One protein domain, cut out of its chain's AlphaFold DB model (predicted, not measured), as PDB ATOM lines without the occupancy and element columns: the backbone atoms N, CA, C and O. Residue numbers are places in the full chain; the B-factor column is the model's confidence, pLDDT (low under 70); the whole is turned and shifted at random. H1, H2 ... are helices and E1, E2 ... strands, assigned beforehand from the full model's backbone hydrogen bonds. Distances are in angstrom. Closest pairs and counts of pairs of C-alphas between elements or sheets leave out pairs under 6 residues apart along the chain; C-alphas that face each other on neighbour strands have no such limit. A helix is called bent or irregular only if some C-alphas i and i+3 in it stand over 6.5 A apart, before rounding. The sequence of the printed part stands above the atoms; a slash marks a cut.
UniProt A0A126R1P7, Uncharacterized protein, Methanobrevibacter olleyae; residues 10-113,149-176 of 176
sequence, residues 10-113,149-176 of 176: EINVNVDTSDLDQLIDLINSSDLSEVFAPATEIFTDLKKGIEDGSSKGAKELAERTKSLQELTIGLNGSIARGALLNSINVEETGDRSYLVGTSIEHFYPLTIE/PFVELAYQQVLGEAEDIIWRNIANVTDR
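AT A GLANCE: This is residues 10 to 113 and 149 to 176 of the 176 residues of an uncharacterized protein of Methanobrevibacter olleyae (UniProt A0A126R1P7). A rod is built along one long helix, H2, which runs most of its length; H1 folds back beside one end of H2 as a hairpin, and a small sheet of three strands covers a stretch of H2 farther along. The bent helix H4 packs on H2 with both its arms, and the short H3 touches H2 near its last residues. The printed part has 132 residues, with four named helices and three named strands in the order E1 H1 H2 H3 E2 E3 H4; the sheet is antiparallel, in the order E1 E3 E2, and the class is mostly helix. The whole is loose, with a radius of gyration of the C-alphas of 20.6 A and spans of 70 by 25 by 21 A.

IN THESE COORDINATES: Find C-alpha 10 at (27.635, -39.179, 30.012), where E1, residues 10 to 12, begins. H1 follows as residues 18 to 28, 15.3 A long. Next find C-alpha 33 at (48.704, -18.185, 60.286); from there H2 runs 60.1 A to C-alpha 75, irregular where C-alphas 35 and 38 are 7.7 A apart, with a kink of 35 degrees near residue 40. H3 is residues 82 to 85, E2 residues 88 to 94 at 18.7 A and E3 residues 97 to 102 at 16.6 A. H4, residues 152 to 174, was assigned as one helix by its hydrogen bonds but is bent, with C-alphas 160 and 163 7.5 A apart: H4a is residues 152 to 160, and H4b is residues 163 to 174, ending at C-alpha 174 at (50.517, -34.463, 43.203).

HOW THE PARTS SIT: Start at H2, the hub, which is on one face of the sheet in two layers, helix over sheet, at a height of 10.1 A. It runs along the strands, at 9 degrees to E3 on the local plane. E3 pairs with E2 in a hairpin, N 91 and O 99 being 2.8 A apart, and with E1, N 11 and O 98 also 2.8 A apart. H1 and H2 form a helical hairpin and touch, closest at the C-alphas of Ile 27 and Ser 33, 5.6 A. H2 touches H4b at a steep tilt of 39 degrees, opposite ways, closest at the C-alphas of Gly 53 and Ile 170, 3.9 A. H2 touches H4a at a shallow tilt of 26 degrees, opposite ways, the C-alphas of Leu 68 and Ala 154 closest at 5.1 A. H2 touches H3, the C-alphas of Glu 70 and Leu 85 closest at 5.6 A. In H1, H4a and H4b every O i to N i+4 pair is within hydrogen-bond range, in H2 37 of 39, and H3 is too short for such a pair.

THE WHOLE: Look to Asp 31 and Ser 78 for the two C-alphas farthest apart, 70.4 A. Residues 114 to 148 are not printed, and C-alphas 113 and 149 stand 7.8 A apart across this cut, within the link from E3 to H4. Of the links printed whole, none is long. Mean pLDDT of the printed part is 80.9, and it is under 70 at residues 76 to 83, 105 to 113, 149 to 153 and 174 to 176.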
ATOM      1  N   GLU A  10      27.289 -40.359  29.228       88.19
ATOM      2  CA  GLU A  10      27.635 -39.179  30.012       88.19
ATOM      3  C   GLU A  10      28.634 -39.561  31.105       88.19
ATOM      4  O   GLU A  10      28.437 -40.518  31.857       88.19
ATOM      5  N   ILE A  11      29.719 -38.799  31.181       87.62
ATOM      6  CA  ILE A  11      30.764 -38.932  32.187       87.62
ATOM      7  C   ILE A  11      30.755 -37.653  33.001       87.62
ATOM      8  O   ILE A  11      30.937 -36.570  32.452       87.62
ATOM      9  N   ASN A  12      30.579 -37.790  34.310       90.31
ATOM     10  CA  ASN A  12      30.640 -36.689  35.256       90.31
ATOM     11  C   ASN A  12      31.518 -37.114  36.436       90.31
ATOM     12  O   ASN A  12      31.208 -38.091  37.124       90.31
ATOM     13  N   VAL A  13      32.631 -36.408  36.640       87.44
ATOM     14  CA  VAL A  13      33.556 -36.672  37.746       87.44
ATOM     15  C   VAL A  13      33.411 -35.578  38.793       87.44
ATOM     16  O   VAL A  13      33.903 -34.462  38.622       87.44
ATOM     17  N   ASN A  14      32.773 -35.929  39.908       87.50
ATOM     18  CA  ASN A  14      32.665 -35.057  41.068       87.50
ATOM     19  C   ASN A  14      33.819 -35.322  42.028       87.50
ATOM     20  O   ASN A  14      34.034 -36.453  42.457       87.50
ATOM     21  N   VAL A  15      34.529 -34.257  42.390       85.50
ATOM     22  CA  VAL A  15      35.529 -34.281  43.457       85.50
ATOM     23  C   VAL A  15      35.077 -33.339  44.549       85.50
ATOM     24  O   VAL A  15      34.754 -32.185  44.271       85.50
ATOM     25  N   ASP A  16      35.103 -33.838  45.777       87.12
ATOM     26  CA  ASP A  16      34.886 -33.051  46.978       87.12
ATOM     27  C   ASP A  16      36.239 -32.689  47.610       87.12
ATOM     28  O   ASP A  16      37.001 -33.566  48.018       87.12
ATOM     29  N   THR A  17      36.550 -31.393  47.644       88.38
ATOM     30  CA  THR A  17      37.740 -30.822  48.296       88.38
ATOM     31  C   THR A  17      37.372 -29.947  49.500       88.38
ATOM     32  O   THR A  17      38.223 -29.228  50.023       88.38
ATOM     33  N   SER A  18      36.124 -30.022  49.980       89.25
ATOM     34  CA  SER A  18      35.601 -29.138  51.031       89.25
ATOM     35  C   SER A  18      36.336 -29.257  52.370       89.25
ATOM     36  O   SER A  18      36.486 -28.261  53.076       89.25
ATOM     37  N   ASP A  19      36.858 -30.437  52.706       87.81
ATOM     38  CA  ASP A  19      37.669 -30.633  53.914       87.81
ATOM     39  C   ASP A  19      39.014 -29.888  53.837       87.81
ATOM     40  O   ASP A  19      39.488 -29.351  54.841       87.81
ATOM     41  N   LEU A  20      39.622 -29.808  52.646       88.25
ATOM     42  CA  LEU A  20      40.847 -29.026  52.433       88.25
ATOM     43  C   LEU A  20      40.562 -27.530  52.561       88.25
ATOM     44  O   LEU A  20      41.354 -26.816  53.172       88.25
ATOM     45  N   ASP A  21      39.415 -27.077  52.056       88.88
ATOM     46  CA  ASP A  21      38.977 -25.686  52.203       88.88
ATOM     47  C   ASP A  21      38.793 -25.309  53.674       88.88
ATOM     48  O   ASP A  21      39.338 -24.306  54.131       88.88
ATOM     49  N   GLN A  22      38.122 -26.161  54.452       89.56
ATOM     50  CA  GLN A  22      37.952 -25.944  55.890       89.56
ATOM     51  C   GLN A  22      39.293 -25.886  56.635       89.56
ATOM     52  O   GLN A  22      39.458 -25.064  57.537       89.56
ATOM     53  N   LEU A  23      40.259 -26.737  56.271       86.75
ATOM     54  CA  LEU A  23      41.595 -26.733  56.874       86.75
ATOM     55  C   LEU A  23      42.377 -25.458  56.540       86.75
ATOM     56  O   LEU A  23      42.978 -24.860  57.434       86.75
ATOM     57  N   ILE A  24      42.345 -25.027  55.278       87.50
ATOM     58  CA  ILE A  24      42.979 -23.784  54.819       87.50
ATOM     59  C   ILE A  24      42.385 -22.585  55.568       87.50
ATOM     60  O   ILE A  24      43.127 -21.766  56.119       87.50
ATOM     61  N   ASP A  25      41.057 -22.512  55.659       88.00
ATOM     62  CA  ASP A  25      40.349 -21.428  56.341       88.00
ATOM     63  C   ASP A  25      40.621 -21.413  57.852       88.00
ATOM     64  O   ASP A  25      40.810 -20.347  58.449       88.00
ATOM     65  N   LEU A  26      40.703 -22.586  58.488       87.12
ATOM     66  CA  LEU A  26      41.042 -22.707  59.906       87.12
ATOM     67  C   LEU A  26      42.455 -22.187  60.198       87.12
ATOM     68  O   LEU A  26      42.663 -21.475  61.180       87.12
ATOM     69  N   ILE A  27      43.428 -22.522  59.349       84.50
ATOM     70  CA  ILE A  27      44.810 -22.066  59.525       84.50
ATOM     71  C   ILE A  27      44.894 -20.549  59.331       84.50
ATOM     72  O   ILE A  27      45.474 -19.851  60.169       84.50
ATOM     73  N   ASN A  28      44.269 -20.031  58.273       84.81
ATOM     74  CA  ASN A  28      44.294 -18.608  57.934       84.81
ATOM     75  C   ASN A  28      43.560 -17.726  58.954       84.81
ATOM     76  O   ASN A  28      43.927 -16.566  59.130       84.81
ATOM     77  N   SER A  29      42.545 -18.259  59.637       85.31
ATOM     78  CA  SER A  29      41.798 -17.546  60.684       85.31
ATOM     79  C   SER A  29      42.447 -17.613  62.071       85.31
ATOM     80  O   SER A  29      41.970 -16.959  63.000       85.31
ATOM     81  N   SER A  30      43.533 -18.376  62.227       82.12
ATOM     82  CA  SER A  30      44.244 -18.522  63.497       82.12
ATOM     83  C   SER A  30      45.343 -17.467  63.689       82.12
ATOM     84  O   SER A  30      45.994 -17.037  62.736       82.12
ATOM     85  N   ASP A  31      45.643 -17.136  64.950       80.06
ATOM     86  CA  ASP A  31      46.793 -16.291  65.333       80.06
ATOM     87  C   ASP A  31      48.157 -16.915  64.954       80.06
ATOM     88  O   ASP A  31      49.204 -16.294  65.121       80.06
ATOM     89  N   LEU A  32      48.160 -18.158  64.457       76.94
ATOM     90  CA  LEU A  32      49.339 -18.915  64.034       76.94
ATOM     91  C   LEU A  32      49.475 -18.985  62.504       76.94
ATOM     92  O   LEU A  32      50.303 -19.748  62.007       76.94
ATOM     93  N   SER A  33      48.695 -18.200  61.756       79.25
ATOM     94  CA  SER A  33      48.704 -18.185  60.286       79.25
ATOM     95  C   SER A  33      50.101 -17.969  59.692       79.25
ATOM     96  O   SER A  33      50.472 -18.659  58.748       79.25
ATOM     97  N   GLU A  34      50.931 -17.108  60.289       77.69
ATOM     98  CA  GLU A  34      52.321 -16.900  59.849       77.69
ATOM     99  C   GLU A  34      53.226 -18.117  60.108       77.69
ATOM    100  O   GLU A  34      54.150 -18.383  59.341       77.69
ATOM    101  N   VAL A  35      52.956 -18.887  61.169       80.00
ATOM    102  CA  VAL A  35      53.727 -20.091  61.527       80.00
ATOM    103  C   VAL A  35      53.359 -21.264  60.617       80.00
ATOM    104  O   VAL A  35      54.217 -22.075  60.270       80.00
ATOM    105  N   PHE A  36      52.091 -21.344  60.210       85.00
ATOM    106  CA  PHE A  36      51.558 -22.424  59.383       85.00
ATOM    107  C   PHE A  36      51.387 -22.063  57.904       85.00
ATOM    108  O   PHE A  36      50.928 -22.909  57.142       85.00
ATOM    109  N   ALA A  37      51.818 -20.877  57.467       80.56
ATOM    110  CA  ALA A  37      51.777 -20.472  56.062       80.56
ATOM    111  C   ALA A  37      52.348 -21.532  55.089       80.56
ATOM    112  O   ALA A  37      51.691 -21.805  54.083       80.56
ATOM    113  N   PRO A  38      53.472 -22.224  55.393       85.31
ATOM    114  CA  PRO A  38      53.965 -23.305  54.535       85.31
ATOM    115  C   PRO A  38      53.007 -24.502  54.431       85.31
ATOM    116  O   PRO A  38      52.949 -25.166  53.403       85.31
ATOM    117  N   ALA A  39      52.245 -24.802  55.487       83.81
ATOM    118  CA  ALA A  39      51.259 -25.883  55.465       83.81
ATOM    119  C   ALA A  39      50.031 -25.502  54.624       83.81
ATOM    120  O   ALA A  39      49.523 -26.334  53.876       83.81
ATOM    121  N   THR A  40      49.587 -24.243  54.696       85.06
ATOM    122  CA  THR A  40      48.499 -23.726  53.852       85.06
ATOM    123  C   THR A  40      48.852 -23.797  52.366       85.06
ATOM    124  O   THR A  40      47.999 -24.153  51.552       85.06
ATOM    125  N   GLU A  41      50.104 -23.501  52.009       86.38
ATOM    126  CA  GLU A  41      50.609 -23.628  50.635       86.38
ATOM    127  C   GLU A  41      50.530 -25.084  50.154       86.38
ATOM    128  O   GLU A  41      49.911 -25.348  49.127       86.38
ATOM    129  N   ILE A  42      51.002 -26.041  50.964       87.50
ATOM    130  CA  ILE A  42      50.901 -27.481  50.664       87.50
ATOM    131  C   ILE A  42      49.443 -27.917  50.454       87.50
ATOM    132  O   ILE A  42      49.153 -28.658  49.516       87.50
ATOM    133  N   PHE A  43      48.507 -27.480  51.304       88.50
ATOM    134  CA  PHE A  43      47.092 -27.841  51.148       88.50
ATOM    135  C   PHE A  43      46.454 -27.207  49.910       88.50
ATOM    136  O   PHE A  43      45.634 -27.847  49.250       88.50
ATOM    137  N   THR A  44      46.850 -25.981  49.569       89.00
ATOM    138  CA  THR A  44      46.387 -25.294  48.357       89.00
ATOM    139  C   THR A  44      46.899 -26.002  47.103       89.00
ATOM    140  O   THR A  44      46.126 -26.250  46.174       89.00
ATOM    141  N   ASP A  45      48.173 -26.391  47.098       88.88
ATOM    142  CA  ASP A  45      48.785 -27.144  46.004       88.88
ATOM    143  C   ASP A  45      48.173 -28.538  45.868       88.88
ATOM    144  O   ASP A  45      47.855 -28.966  44.757       88.88
ATOM    145  N   LEU A  46      47.911 -29.223  46.986       88.75
ATOM    146  CA  LEU A  46      47.217 -30.508  46.991       88.75
ATOM    147  C   LEU A  46      45.802 -30.380  46.415       88.75
ATOM    148  O   LEU A  46      45.436 -31.161  45.537       88.75
ATOM    149  N   LYS A  47      45.019 -29.388  46.860       90.12
ATOM    150  CA  LYS A  47      43.672 -29.124  46.334       90.12
ATOM    151  C   LYS A  47      43.713 -28.942  44.819       90.12
ATOM    152  O   LYS A  47      42.994 -29.630  44.095       90.12
ATOM    153  N   LYS A  48      44.597 -28.066  44.342       90.50
ATOM    154  CA  LYS A  48      44.769 -27.808  42.913       90.50
ATOM    155  C   LYS A  48      45.209 -29.062  42.155       90.50
ATOM    156  O   LYS A  48      44.709 -29.321  41.065       90.50
ATOM    157  N   GLY A  49      46.104 -29.863  42.730       88.88
ATOM    158  CA  GLY A  49      46.555 -31.121  42.140       88.88
ATOM    159  C   GLY A  49      45.427 -32.140  41.972       88.88
ATOM    160  O   GLY A  49      45.334 -32.782  40.924       88.88
ATOM    161  N   ILE A  50      44.530 -32.241  42.956       89.44
ATOM    162  CA  ILE A  50      43.335 -33.091  42.880       89.44
ATOM    163  C   ILE A  50      42.373 -32.570  41.800       89.44
ATOM    164  O   ILE A  50      41.899 -33.353  40.973       89.44
ATOM    165  N   GLU A  51      42.103 -31.264  41.762       90.62
ATOM    166  CA  GLU A  51      41.223 -30.650  40.756       90.62
ATOM    167  C   GLU A  51      41.766 -30.866  39.331       90.62
ATOM    168  O   GLU A  51      41.079 -31.450  38.486       90.62
ATOM    169  N   ASP A  52      43.032 -30.522  39.087       90.75
ATOM    170  CA  ASP A  52      43.699 -30.696  37.792       90.75
ATOM    171  C   ASP A  52      43.799 -32.176  37.385       90.75
ATOM    172  O   ASP A  52      43.600 -32.532  36.217       90.75
ATOM    173  N   GLY A  53      44.126 -33.052  38.338       90.06
ATOM    174  CA  GLY A  53      44.225 -34.492  38.125       90.06
ATOM    175  C   GLY A  53      42.883 -35.116  37.762       90.06
ATOM    176  O   GLY A  53      42.795 -35.892  36.812       90.06
ATOM    177  N   SER A  54      41.813 -34.721  38.450       90.69
ATOM    178  CA  SER A  54      40.462 -35.201  38.158       90.69
ATOM    179  C   SER A  54      39.937 -34.721  36.803       90.69
ATOM    180  O   SER A  54      39.330 -35.510  36.082       90.69
ATOM    181  N   SER A  55      40.244 -33.484  36.397       91.62
ATOM    182  CA  SER A  55      39.938 -32.964  35.055       91.62
ATOM    183  C   SER A  55      40.638 -33.760  33.954       91.62
ATOM    184  O   SER A  55      40.001 -34.227  33.005       91.62
ATOM    185  N   LYS A  56      41.937 -34.035  34.122       91.69
ATOM    186  CA  LYS A  56      42.692 -34.894  33.195       91.69
ATOM    187  C   LYS A  56      42.145 -36.317  33.153       91.69
ATOM    188  O   LYS A  56      41.985 -36.867  32.065       91.69
ATOM    189  N   GLY A  57      41.835 -36.887  34.315       91.69
ATOM    190  CA  GLY A  57      41.253 -38.218  34.428       91.69
ATOM    191  C   GLY A  57      39.899 -38.322  33.726       91.69
ATOM    192  O   GLY A  57      39.689 -39.259  32.961       91.69
ATOM    193  N   ALA A  58      39.008 -37.345  33.919       92.06
ATOM    194  CA  ALA A  58      37.694 -37.304  33.277       92.06
ATOM    195  C   ALA A  58      37.811 -37.272  31.745       92.06
ATOM    196  O   ALA A  58      37.135 -38.029  31.046       92.06
ATOM    197  N   LYS A  59      38.730 -36.451  31.222       93.62
ATOM    198  CA  LYS A  59      39.013 -36.386  29.786       93.62
ATOM    199  C   LYS A  59      39.583 -37.697  29.248       93.62
ATOM    200  O   LYS A  59      39.157 -38.166  28.195       93.62
ATOM    201  N   GLU A  60      40.541 -38.296  29.956       93.12
ATOM    202  CA  GLU A  60      41.114 -39.584  29.554       93.12
ATOM    203  C   GLU A  60      40.051 -40.691  29.551       93.12
ATOM    204  O   GLU A  60      39.991 -41.486  28.611       93.12
ATOM    205  N   LEU A  61      39.168 -40.707  30.552       91.44
ATOM    206  CA  LEU A  61      38.055 -41.648  30.636       91.44
ATOM    207  C   LEU A  61      37.094 -41.496  29.447       91.44
ATOM    208  O   LEU A  61      36.651 -42.496  28.876       91.44
ATOM    209  N   ALA A  62      36.818 -40.263  29.018       92.44
ATOM    210  CA  ALA A  62      35.991 -39.991  27.846       92.44
ATOM    211  C   ALA A  62      36.624 -40.498  26.539       92.44
ATOM    212  O   ALA A  62      35.970 -41.189  25.756       92.44
ATOM    213  N   GLU A  63      37.917 -40.250  26.328       93.69
ATOM    214  CA  GLU A  63      38.648 -40.757  25.156       93.69
ATOM    215  C   GLU A  63      38.757 -42.291  25.154       93.69
ATOM    216  O   GLU A  63      38.645 -42.948  24.109       93.69
ATOM    217  N   ARG A  64      38.919 -42.893  26.338       91.25
ATOM    218  CA  ARG A  64      38.903 -44.349  26.514       91.25
ATOM    219  C   ARG A  64      37.541 -44.933  26.153       91.25
ATOM    220  O   ARG A  64      37.481 -45.915  25.412       91.25
ATOM    221  N   THR A  65      36.465 -44.300  26.614       89.69
ATOM    222  CA  THR A  65      35.080 -44.676  26.295       89.69
ATOM    223  C   THR A  65      34.832 -44.630  24.795       89.69
ATOM    224  O   THR A  65      34.383 -45.624  24.221       89.69
ATOM    225  N   LYS A  66      35.222 -43.532  24.136       91.00
ATOM    226  CA  LYS A  66      35.149 -43.399  22.677       91.00
ATOM    227  C   LYS A  66      35.875 -44.548  21.974       91.00
ATOM    228  O   LYS A  66      35.289 -45.208  21.121       91.00
ATOM    229  N   SER A  67      37.116 -44.827  22.367       90.62
ATOM    230  CA  SER A  67      37.934 -45.881  21.750       90.62
ATOM    231  C   SER A  67      37.297 -47.271  21.883       90.62
ATOM    232  O   SER A  67      37.307 -48.066  20.942       90.62
ATOM    233  N   LEU A  68      36.720 -47.581  23.048       86.81
ATOM    234  CA  LEU A  68      36.041 -48.856  23.296       86.81
ATOM    235  C   LEU A  68      34.713 -48.964  22.539       86.81
ATOM    236  O   LEU A  68      34.374 -50.038  22.031       86.81
ATOM    237  N   GLN A  69      33.982 -47.858  22.409       84.38
ATOM    238  CA  GLN A  69      32.767 -47.784  21.603       84.38
ATOM    239  C   GLN A  69      33.082 -47.980  20.113       84.38
ATOM    240  O   GLN A  69      32.456 -48.816  19.459       84.38
ATOM    241  N   GLU A  70      34.106 -47.304  19.587       85.38
ATOM    242  CA  GLU A  70      34.612 -47.503  18.224       85.38
ATOM    243  C   GLU A  70      35.050 -48.954  17.988       85.38
ATOM    244  O   GLU A  70      34.672 -49.556  16.982       85.38
ATOM    245  N   LEU A  71      35.782 -49.561  18.930       84.31
ATOM    246  CA  LEU A  71      36.178 -50.968  18.852       84.31
ATOM    247  C   LEU A  71      34.956 -51.897  18.810       84.31
ATOM    248  O   LEU A  71      34.881 -52.782  17.956       84.31
ATOM    249  N   THR A  72      33.982 -51.691  19.697       78.31
ATOM    250  CA  THR A  72      32.773 -52.528  19.791       78.31
ATOM    251  C   THR A  72      31.926 -52.424  18.521       78.31
ATOM    252  O   THR A  72      31.490 -53.441  17.971       78.31
ATOM    253  N   ILE A  73      31.764 -51.210  17.989       76.88
ATOM    254  CA  ILE A  73      31.127 -50.955  16.692       76.88
ATOM    255  C   ILE A  73      31.924 -51.627  15.570       76.88
ATOM    256  O   ILE A  73      31.344 -52.318  14.730       76.88
ATOM    257  N   GLY A  74      33.249 -51.476  15.572       74.69
ATOM    258  CA  GLY A  74      34.167 -52.039  14.587       74.69
ATOM    259  C   GLY A  74      34.132 -53.564  14.538       74.69
ATOM    260  O   GLY A  74      34.169 -54.139  13.450       74.69
ATOM    261  N   LEU A  75      33.978 -54.233  15.680       73.75
ATOM    262  CA  LEU A  75      33.836 -55.689  15.776       73.75
ATOM    263  C   LEU A  75      32.422 -56.179  15.425       73.75
ATOM    264  O   LEU A  75      32.224 -57.370  15.156       73.75
ATOM    265  N   ASN A  76      31.424 -55.292  15.368       68.50
ATOM    266  CA  ASN A  76      30.056 -55.684  15.065       68.50
ATOM    267  C   ASN A  76      29.857 -55.949  13.561       68.50
ATOM    268  O   ASN A  76      29.660 -55.050  12.745       68.50
ATOM    269  N   GLY A  77      29.846 -57.230  13.191       61.59
ATOM    270  CA  GLY A  77      29.596 -57.685  11.818       61.59
ATOM    271  C   GLY A  77      28.171 -57.472  11.290       61.59
ATOM    272  O   GLY A  77      27.914 -57.812  10.138       61.59
ATOM    273  N   SER A  78      27.252 -56.947  12.104       58.84
ATOM    274  CA  SER A  78      25.811 -56.906  11.801       58.84
ATOM    275  C   SER A  78      25.327 -55.552  11.265       58.84
ATOM    276  O   SER A  78      24.154 -55.432  10.927       58.84
ATOM    277  N   ILE A  79      26.206 -54.545  11.178       61.00
ATOM    278  CA  ILE A  79      25.869 -53.186  10.726       61.00
ATOM    279  C   ILE A  79      26.851 -52.652   9.676       61.00
ATOM    280  O   ILE A  79      28.006 -53.083   9.584       61.00
ATOM    281  N   ALA A  80      26.392 -51.671   8.895       59.81
ATOM    282  CA  ALA A  80      27.254 -50.842   8.061       59.81
ATOM    283  C   ALA A  80      28.014 -49.846   8.958       59.81
ATOM    284  O   ALA A  80      27.431 -48.916   9.505       59.81
ATOM    285  N   ARG A  81      29.320 -50.076   9.141       67.31
ATOM    286  CA  ARG A  81      30.138 -49.423  10.180       67.31
ATOM    287  C   ARG A  81      30.720 -48.064   9.784       67.31
ATOM    288  O   ARG A  81      30.968 -47.247  10.658       67.31
ATOM    289  N   GLY A  82      30.951 -47.825   8.490       66.25
ATOM    290  CA  GLY A  82      31.833 -46.745   8.019       66.25
ATOM    291  C   GLY A  82      31.452 -45.342   8.497       66.25
ATOM    292  O   GLY A  82      32.302 -44.625   9.008       66.25
ATOM    293  N   ALA A  83      30.181 -44.955   8.366       69.69
ATOM    294  CA  ALA A  83      29.728 -43.645   8.829       69.69
ATOM    295  C   ALA A  83      29.652 -43.573  10.366       69.69
ATOM    296  O   ALA A  83      30.106 -42.590  10.940       69.69
ATOM    297  N   LEU A  84      29.161 -44.629  11.031       74.69
ATOM    298  CA  LEU A  84      29.027 -44.658  12.493       74.69
ATOM    299  C   LEU A  84      30.370 -44.523  13.206       74.69
ATOM    300  O   LEU A  84      30.493 -43.708  14.111       74.69
ATOM    301  N   LEU A  85      31.365 -45.307  12.788       77.75
ATOM    302  CA  LEU A  85      32.683 -45.334  13.420       77.75
ATOM    303  C   LEU A  85      33.311 -43.935  13.440       77.75
ATOM    304  O   LEU A  85      33.791 -43.486  14.467       77.75
ATOM    305  N   ASN A  86      33.215 -43.215  12.321       80.12
ATOM    306  CA  ASN A  86      33.787 -41.877  12.170       80.12
ATOM    307  C   ASN A  86      32.958 -40.770  12.843       80.12
ATOM    308  O   ASN A  86      33.343 -39.604  12.802       80.12
ATOM    309  N   SER A  87      31.795 -41.110  13.398       83.00
ATOM    310  CA  SER A  87      30.877 -40.148  14.008       83.00
ATOM    311  C   SER A  87      30.927 -40.120  15.529       83.00
ATOM    312  O   SER A  87      30.321 -39.223  16.116       83.00
ATOM    313  N   ILE A  88      31.607 -41.083  16.160       86.38
ATOM    314  CA  ILE A  88      31.741 -41.115  17.615       86.38
ATOM    315  C   ILE A  88      32.714 -40.021  18.037       86.38
ATOM    316  O   ILE A  88      33.854 -39.951  17.574       86.38
ATOM    317  N   ASN A  89      32.250 -39.131  18.902       90.19
ATOM    318  CA  ASN A  89      32.998 -37.973  19.352       90.19
ATOM    319  C   ASN A  89      32.869 -37.811  20.864       90.19
ATOM    320  O   ASN A  89      31.960 -38.362  21.482       90.19
ATOM    321  N   VAL A  90      33.797 -37.044  21.429       92.19
ATOM    322  CA  VAL A  90      33.750 -36.570  22.810       92.19
ATOM    323  C   VAL A  90      33.394 -35.087  22.761       92.19
ATOM    324  O   VAL A  90      34.085 -34.309  22.101       92.19
ATOM    325  N   GLU A  91      32.306 -34.705  23.417       92.88
ATOM    326  CA  GLU A  91      31.857 -33.322  23.578       92.88
ATOM    327  C   GLU A  91      32.012 -32.929  25.052       92.88
ATOM    328  O   GLU A  91      31.564 -33.644  25.942       92.88
ATOM    329  N   GLU A  92      32.689 -31.816  25.327       92.00
ATOM    330  CA  GLU A  92      32.827 -31.281  26.684       92.00
ATOM    331  C   GLU A  92      31.554 -30.508  27.045       92.00
ATOM    332  O   GLU A  92      31.195 -29.548  26.362       92.00
ATOM    333  N   THR A  93      30.849 -30.950  28.087       89.50
ATOM    334  CA  THR A  93      29.541 -30.395  28.485       89.50
ATOM    335  C   THR A  93      29.617 -29.523  29.736       89.50
ATOM    336  O   THR A  93      28.691 -28.762  30.016       89.50
ATOM    337  N   GLY A  94      30.725 -29.588  30.473       87.25
ATOM    338  CA  GLY A  94      30.969 -28.794  31.671       87.25
ATOM    339  C   GLY A  94      32.333 -29.099  32.279       87.25
ATOM    340  O   GLY A  94      33.116 -29.863  31.716       87.25
ATOM    341  N   ASP A  95      32.602 -28.531  33.455       84.75
ATOM    342  CA  ASP A  95      33.809 -28.882  34.203       84.75
ATOM    343  C   ASP A  95      33.776 -30.375  34.556       84.75
ATOM    344  O   ASP A  95      32.782 -30.867  35.100       84.75
ATOM    345  N   ARG A  96      34.837 -31.103  34.187       89.00
ATOM    346  CA  ARG A  96      34.966 -32.558  34.405       89.00
ATOM    347  C   ARG A  96      33.790 -33.385  33.863       89.00
ATOM    348  O   ARG A  96      33.542 -34.496  34.337       89.00
ATOM    349  N   SER A  97      33.076 -32.845  32.874       90.00
ATOM    350  CA  SER A  97      31.861 -33.438  32.322       90.00
ATOM    351  C   SER A  97      31.967 -33.584  30.808       90.00
ATOM    352  O   SER A  97      32.234 -32.617  30.090       90.00
ATOM    353  N   TYR A  98      31.754 -34.806  30.326       92.06
ATOM    354  CA  TYR A  98      31.907 -35.169  28.922       92.06
ATOM    355  C   TYR A  98      30.740 -36.029  28.449       92.06
ATOM    356  O   TYR A  98      30.276 -36.920  29.156       92.06
ATOM    357  N   LEU A  99      30.311 -35.795  27.216       89.62
ATOM    358  CA  LEU A  99      29.365 -36.627  26.493       89.62
ATOM    359  C   LEU A  99      30.110 -37.376  25.390       89.62
ATOM    360  O   LEU A  99      30.729 -36.765  24.518       89.62
ATOM    361  N   VAL A 100      30.049 -38.701  25.422       87.19
ATOM    362  CA  VAL A 100      30.606 -39.565  24.379       87.19
ATOM    363  C   VAL A 100      29.455 -40.125  23.565       87.19
ATOM    364  O   VAL A 100      28.638 -40.858  24.108       87.19
ATOM    365  N   GLY A 101      29.368 -39.776  22.283       85.31
ATOM    366  CA  GLY A 101      28.189 -40.088  21.472       85.31
ATOM    367  C   GLY A 101      28.400 -39.889  19.976       85.31
ATOM    368  O   GLY A 101      29.495 -39.551  19.522       85.31
ATOM    369  N   THR A 102      27.352 -40.113  19.179       81.81
ATOM    370  CA  THR A 102      27.407 -39.950  17.714       81.81
ATOM    371  C   THR A 102      26.975 -38.552  17.267       81.81
ATOM    372  O   THR A 102      26.001 -37.977  17.748       81.81
ATOM    373  N   SER A 103      27.673 -38.002  16.274       80.12
ATOM    374  CA  SER A 103      27.261 -36.776  15.585       80.12
ATOM    375  C   SER A 103      26.249 -37.007  14.459       80.12
ATOM    376  O   SER A 103      25.751 -36.033  13.897       80.12
ATOM    377  N   ILE A 104      25.933 -38.259  14.103       73.06
ATOM    378  CA  ILE A 104      24.989 -38.524  13.017       73.06
ATOM    379  C   ILE A 104      23.553 -38.384  13.518       73.06
ATOM    380  O   ILE A 104      23.068 -39.139  14.364       73.06
ATOM    381  N   GLU A 105      22.836 -37.453  12.905       64.25
ATOM    382  CA  GLU A 105      21.390 -37.368  13.018       64.25
ATOM    383  C   GLU A 105      20.731 -38.497  12.209       64.25
ATOM    384  O   GLU A 105      21.082 -38.781  11.065       64.25
ATOM    385  N   HIS A 106      19.755 -39.155  12.825       56.69
ATOM    386  CA  HIS A 106      18.943 -40.240  12.262       56.69
ATOM    387  C   HIS A 106      19.704 -41.501  11.808       56.69
ATOM    388  O   HIS A 106      19.266 -42.183  10.881       56.69
ATOM    389  N   PHE A 107      20.812 -41.863  12.469       55.47
ATOM    390  CA  PHE A 107      21.661 -42.983  12.034       55.47
ATOM    391  C   PHE A 107      20.991 -44.379  12.063       55.47
ATOM    392  O   PHE A 107      21.479 -45.312  11.423       55.47
ATOM    393  N   TYR A 108      19.876 -44.574  12.772       52.75
ATOM    394  CA  TYR A 108      19.402 -45.928  13.078       52.75
ATOM    395  C   TYR A 108      18.335 -46.517  12.132       52.75
ATOM    396  O   TYR A 108      17.230 -45.984  12.033       52.75
ATOM    397  N   PRO A 109      18.548 -47.747  11.612       45.66
ATOM    398  CA  PRO A 109      17.510 -48.769  11.568       45.66
ATOM    399  C   PRO A 109      17.430 -49.425  12.952       45.66
ATOM    400  O   PRO A 109      18.190 -50.351  13.230       45.66
ATOM    401  N   LEU A 110      16.586 -48.872  13.836       41.25
ATOM    402  CA  LEU A 110      16.299 -49.314  15.216       41.25
ATOM    403  C   LEU A 110      16.741 -50.763  15.493       41.25
ATOM    404  O   LEU A 110      16.001 -51.707  15.210       41.25
ATOM    405  N   THR A 111      17.930 -50.976  16.063       47.47
ATOM    406  CA  THR A 111      18.273 -52.300  16.601       47.47
ATOM    407  C   THR A 111      17.750 -52.351  18.022       47.47
ATOM    408  O   THR A 111      18.503 -52.272  18.976       47.47
ATOM    409  N   ILE A 112      16.422 -52.429  18.103       45.75
ATOM    410  CA  ILE A 112      15.617 -52.943  19.208       45.75
ATOM    411  C   ILE A 112      16.271 -52.752  20.580       45.75
ATOM    412  O   ILE A 112      16.661 -53.719  21.233       45.75
ATOM    413  N   GLU A 113      16.337 -51.512  21.048       38.38
ATOM    414  CA  GLU A 113      16.687 -51.284  22.445       38.38
ATOM    415  C   GLU A 113      15.512 -51.685  23.365       38.38
ATOM    416  O   GLU A 113      15.720 -52.101  24.501       38.38
ATOM    417  N   PRO A 149      23.925 -55.017  21.382       59.97
ATOM    418  CA  PRO A 149      24.049 -53.633  21.828       59.97
ATOM    419  C   PRO A 149      25.469 -53.114  21.572       59.97
ATOM    420  O   PRO A 149      26.440 -53.865  21.678       59.97
ATOM    421  N   PHE A 150      25.578 -51.844  21.183       63.66
ATOM    422  CA  PHE A 150      26.823 -51.248  20.684       63.66
ATOM    423  C   PHE A 150      27.632 -50.544  21.777       63.66
ATOM    424  O   PHE A 150      28.853 -50.502  21.674       63.66
ATOM    425  N   VAL A 151      26.961 -50.019  22.807       65.38
ATOM    426  CA  VAL A 151      27.584 -49.195  23.860       65.38
ATOM    427  C   VAL A 151      27.683 -49.909  25.199       65.38
ATOM    428  O   VAL A 151      28.670 -49.713  25.894       65.38
ATOM    429  N   GLU A 152      26.756 -50.817  25.518       68.00
ATOM    430  CA  GLU A 152      26.728 -51.527  26.808       68.00
ATOM    431  C   GLU A 152      28.081 -52.162  27.178       68.00
ATOM    432  O   GLU A 152      28.558 -52.003  28.295       68.00
ATOM    433  N   LEU A 153      28.753 -52.836  26.239       69.19
ATOM    434  CA  LEU A 153      30.056 -53.456  26.518       69.19
ATOM    435  C   LEU A 153      31.163 -52.429  26.781       69.19
ATOM    436  O   LEU A 153      32.001 -52.659  27.649       69.19
ATOM    437  N   ALA A 154      31.163 -51.315  26.046       71.12
ATOM    438  CA  ALA A 154      32.119 -50.236  26.260       71.12
ATOM    439  C   ALA A 154      31.875 -49.574  27.623       71.12
ATOM    440  O   ALA A 154      32.814 -49.422  28.396       71.12
ATOM    441  N   TYR A 155      30.614 -49.286  27.954       76.19
ATOM    442  CA  TYR A 155      30.210 -48.734  29.245       76.19
ATOM    443  C   TYR A 155      30.651 -49.617  30.420       76.19
ATOM    444  O   TYR A 155      31.321 -49.138  31.331       76.19
ATOM    445  N   GLN A 156      30.351 -50.920  30.378       76.94
ATOM    446  CA  GLN A 156      30.718 -51.857  31.449       76.94
ATOM    447  C   GLN A 156      32.239 -51.961  31.645       76.94
ATOM    448  O   GLN A 156      32.712 -52.067  32.774       76.94
ATOM    449  N   GLN A 157      33.019 -51.919  30.558       80.06
ATOM    450  CA  GLN A 157      34.483 -51.939  30.642       80.06
ATOM    451  C   GLN A 157      35.043 -50.644  31.232       80.06
ATOM    452  O   GLN A 157      35.872 -50.697  32.135       80.06
ATOM    453  N   VAL A 158      34.559 -49.492  30.766       83.25
ATOM    454  CA  VAL A 158      34.961 -48.170  31.270       83.25
ATOM    455  C   VAL A 158      34.641 -48.033  32.751       83.25
ATOM    456  O   VAL A 158      35.480 -47.562  33.510       83.25
ATOM    457  N   LEU A 159      33.458 -48.478  33.179       82.62
ATOM    458  CA  LEU A 159      33.043 -48.418  34.578       82.62
ATOM    459  C   LEU A 159      33.999 -49.199  35.494       82.62
ATOM    460  O   LEU A 159      34.267 -48.761  36.609       82.62
ATOM    461  N   GLY A 160      34.550 -50.318  35.013       84.62
ATOM    462  CA  GLY A 160      35.553 -51.101  35.739       84.62
ATOM    463  C   GLY A 160      36.954 -50.475  35.783       84.62
ATOM    464  O   GLY A 160      37.724 -50.811  36.674       84.62
ATOM    465  N   GLU A 161      37.288 -49.577  34.849       88.31
ATOM    466  CA  GLU A 161      38.591 -48.885  34.769       88.31
ATOM    467  C   GLU A 161      38.540 -47.450  35.346       88.31
ATOM    468  O   GLU A 161      39.579 -46.807  35.502       88.31
ATOM    469  N   ALA A 162      37.343 -46.926  35.642       86.06
ATOM    470  CA  ALA A 162      37.123 -45.509  35.931       86.06
ATOM    471  C   ALA A 162      37.922 -45.010  37.140       86.06
ATOM    472  O   ALA A 162      38.630 -44.009  37.038       86.06
ATOM    473  N   GLU A 163      37.841 -45.718  38.265       87.06
ATOM    474  CA  GLU A 163      38.520 -45.336  39.506       87.06
ATOM    475  C   GLU A 163      40.045 -45.259  39.321       87.06
ATOM    476  O   GLU A 163      40.663 -44.249  39.661       87.06
ATOM    477  N   ASP A 164      40.638 -46.273  38.688       89.62
ATOM    478  CA  ASP A 164      42.077 -46.338  38.425       89.62
ATOM    479  C   ASP A 164      42.554 -45.186  37.530       89.62
ATOM    480  O   ASP A 164      43.595 -44.574  37.790       89.62
ATOM    481  N   ILE A 165      41.797 -44.860  36.474       89.38
ATOM    482  CA  ILE A 165      42.135 -43.764  35.554       89.38
ATOM    483  C   ILE A 165      42.118 -42.421  36.290       89.38
ATOM    484  O   ILE A 165      43.041 -41.618  36.108       89.38
ATOM    485  N   ILE A 166      41.107 -42.172  37.130       87.62
ATOM    486  CA  ILE A 166      41.005 -40.925  37.894       87.62
ATOM    487  C   ILE A 166      42.140 -40.821  38.916       87.62
ATOM    488  O   ILE A 166      42.891 -39.842  38.895       87.62
ATOM    489  N   TRP A 167      42.327 -41.835  39.762       86.38
ATOM    490  CA  TRP A 167      43.335 -41.787  40.823       86.38
ATOM    491  C   TRP A 167      44.756 -41.697  40.297       86.38
ATOM    492  O   TRP A 167      45.559 -40.933  40.828       86.38
ATOM    493  N   ARG A 168      45.070 -42.414  39.216       90.88
ATOM    494  CA  ARG A 168      46.385 -42.319  38.577       90.88
ATOM    495  C   ARG A 168      46.674 -40.898  38.092       90.88
ATOM    496  O   ARG A 168      47.803 -40.432  38.217       90.88
ATOM    497  N   ASN A 169      45.681 -40.204  37.534       89.19
ATOM    498  CA  ASN A 169      45.865 -38.827  37.076       89.19
ATOM    499  C   ASN A 169      45.991 -37.832  38.234       89.19
ATOM    500  O   ASN A 169      46.769 -36.890  38.111       89.19
ATOM    501  N   ILE A 170      45.298 -38.061  39.351       85.62
ATOM    502  CA  ILE A 170      45.497 -37.292  40.588       85.62
ATOM    503  C   ILE A 170      46.928 -37.487  41.105       85.62
ATOM    504  O   ILE A 170      47.663 -36.509  41.226       85.62
ATOM    505  N   ALA A 171      47.362 -38.738  41.290       85.50
ATOM    506  CA  ALA A 171      48.697 -39.068  41.797       85.50
ATOM    507  C   ALA A 171      49.828 -38.457  40.945       85.50
ATOM    508  O   ALA A 171      50.754 -37.840  41.465       85.50
ATOM    509  N   ASN A 172      49.714 -38.545  39.615       82.94
ATOM    510  CA  ASN A 172      50.714 -38.002  38.688       82.94
ATOM    511  C   ASN A 172      50.889 -36.476  38.770       82.94
ATOM    512  O   ASN A 172      51.915 -35.953  38.326       82.94
ATOM    513  N   VAL A 173      49.869 -35.750  39.235       77.00
ATOM    514  CA  VAL A 173      49.926 -34.291  39.391       77.00
ATOM    515  C   VAL A 173      50.424 -33.916  40.786       77.00
ATOM    516  O   VAL A 173      51.132 -32.921  40.896       77.00
ATOM    517  N   THR A 174      50.111 -34.713  41.811       66.56
ATOM    518  CA  THR A 174      50.517 -34.463  43.203       66.56
ATOM    519  C   THR A 174      51.946 -34.904  43.536       66.56
ATOM    520  O   THR A 174      52.512 -34.396  44.495       66.56
ATOM    521  N   ASP A 175      52.550 -35.810  42.758       62.72
ATOM    522  CA  ASP A 175      53.947 -36.261  42.938       62.72
ATOM    523  C   ASP A 175      55.003 -35.294  42.343       62.72
ATOM    524  O   ASP A 175      56.181 -35.646  42.221       62.72
ATOM    525  N   ARG A 176      54.595 -34.089  41.921       49.31
ATOM    526  CA  ARG A 176      55.473 -33.037  41.375       49.31
ATOM    527  C   ARG A 176      55.783 -31.970  42.408       49.31
ATOM    528  O   ARG A 176      56.939 -31.495  42.373       49.31
TER     529      ARG A 176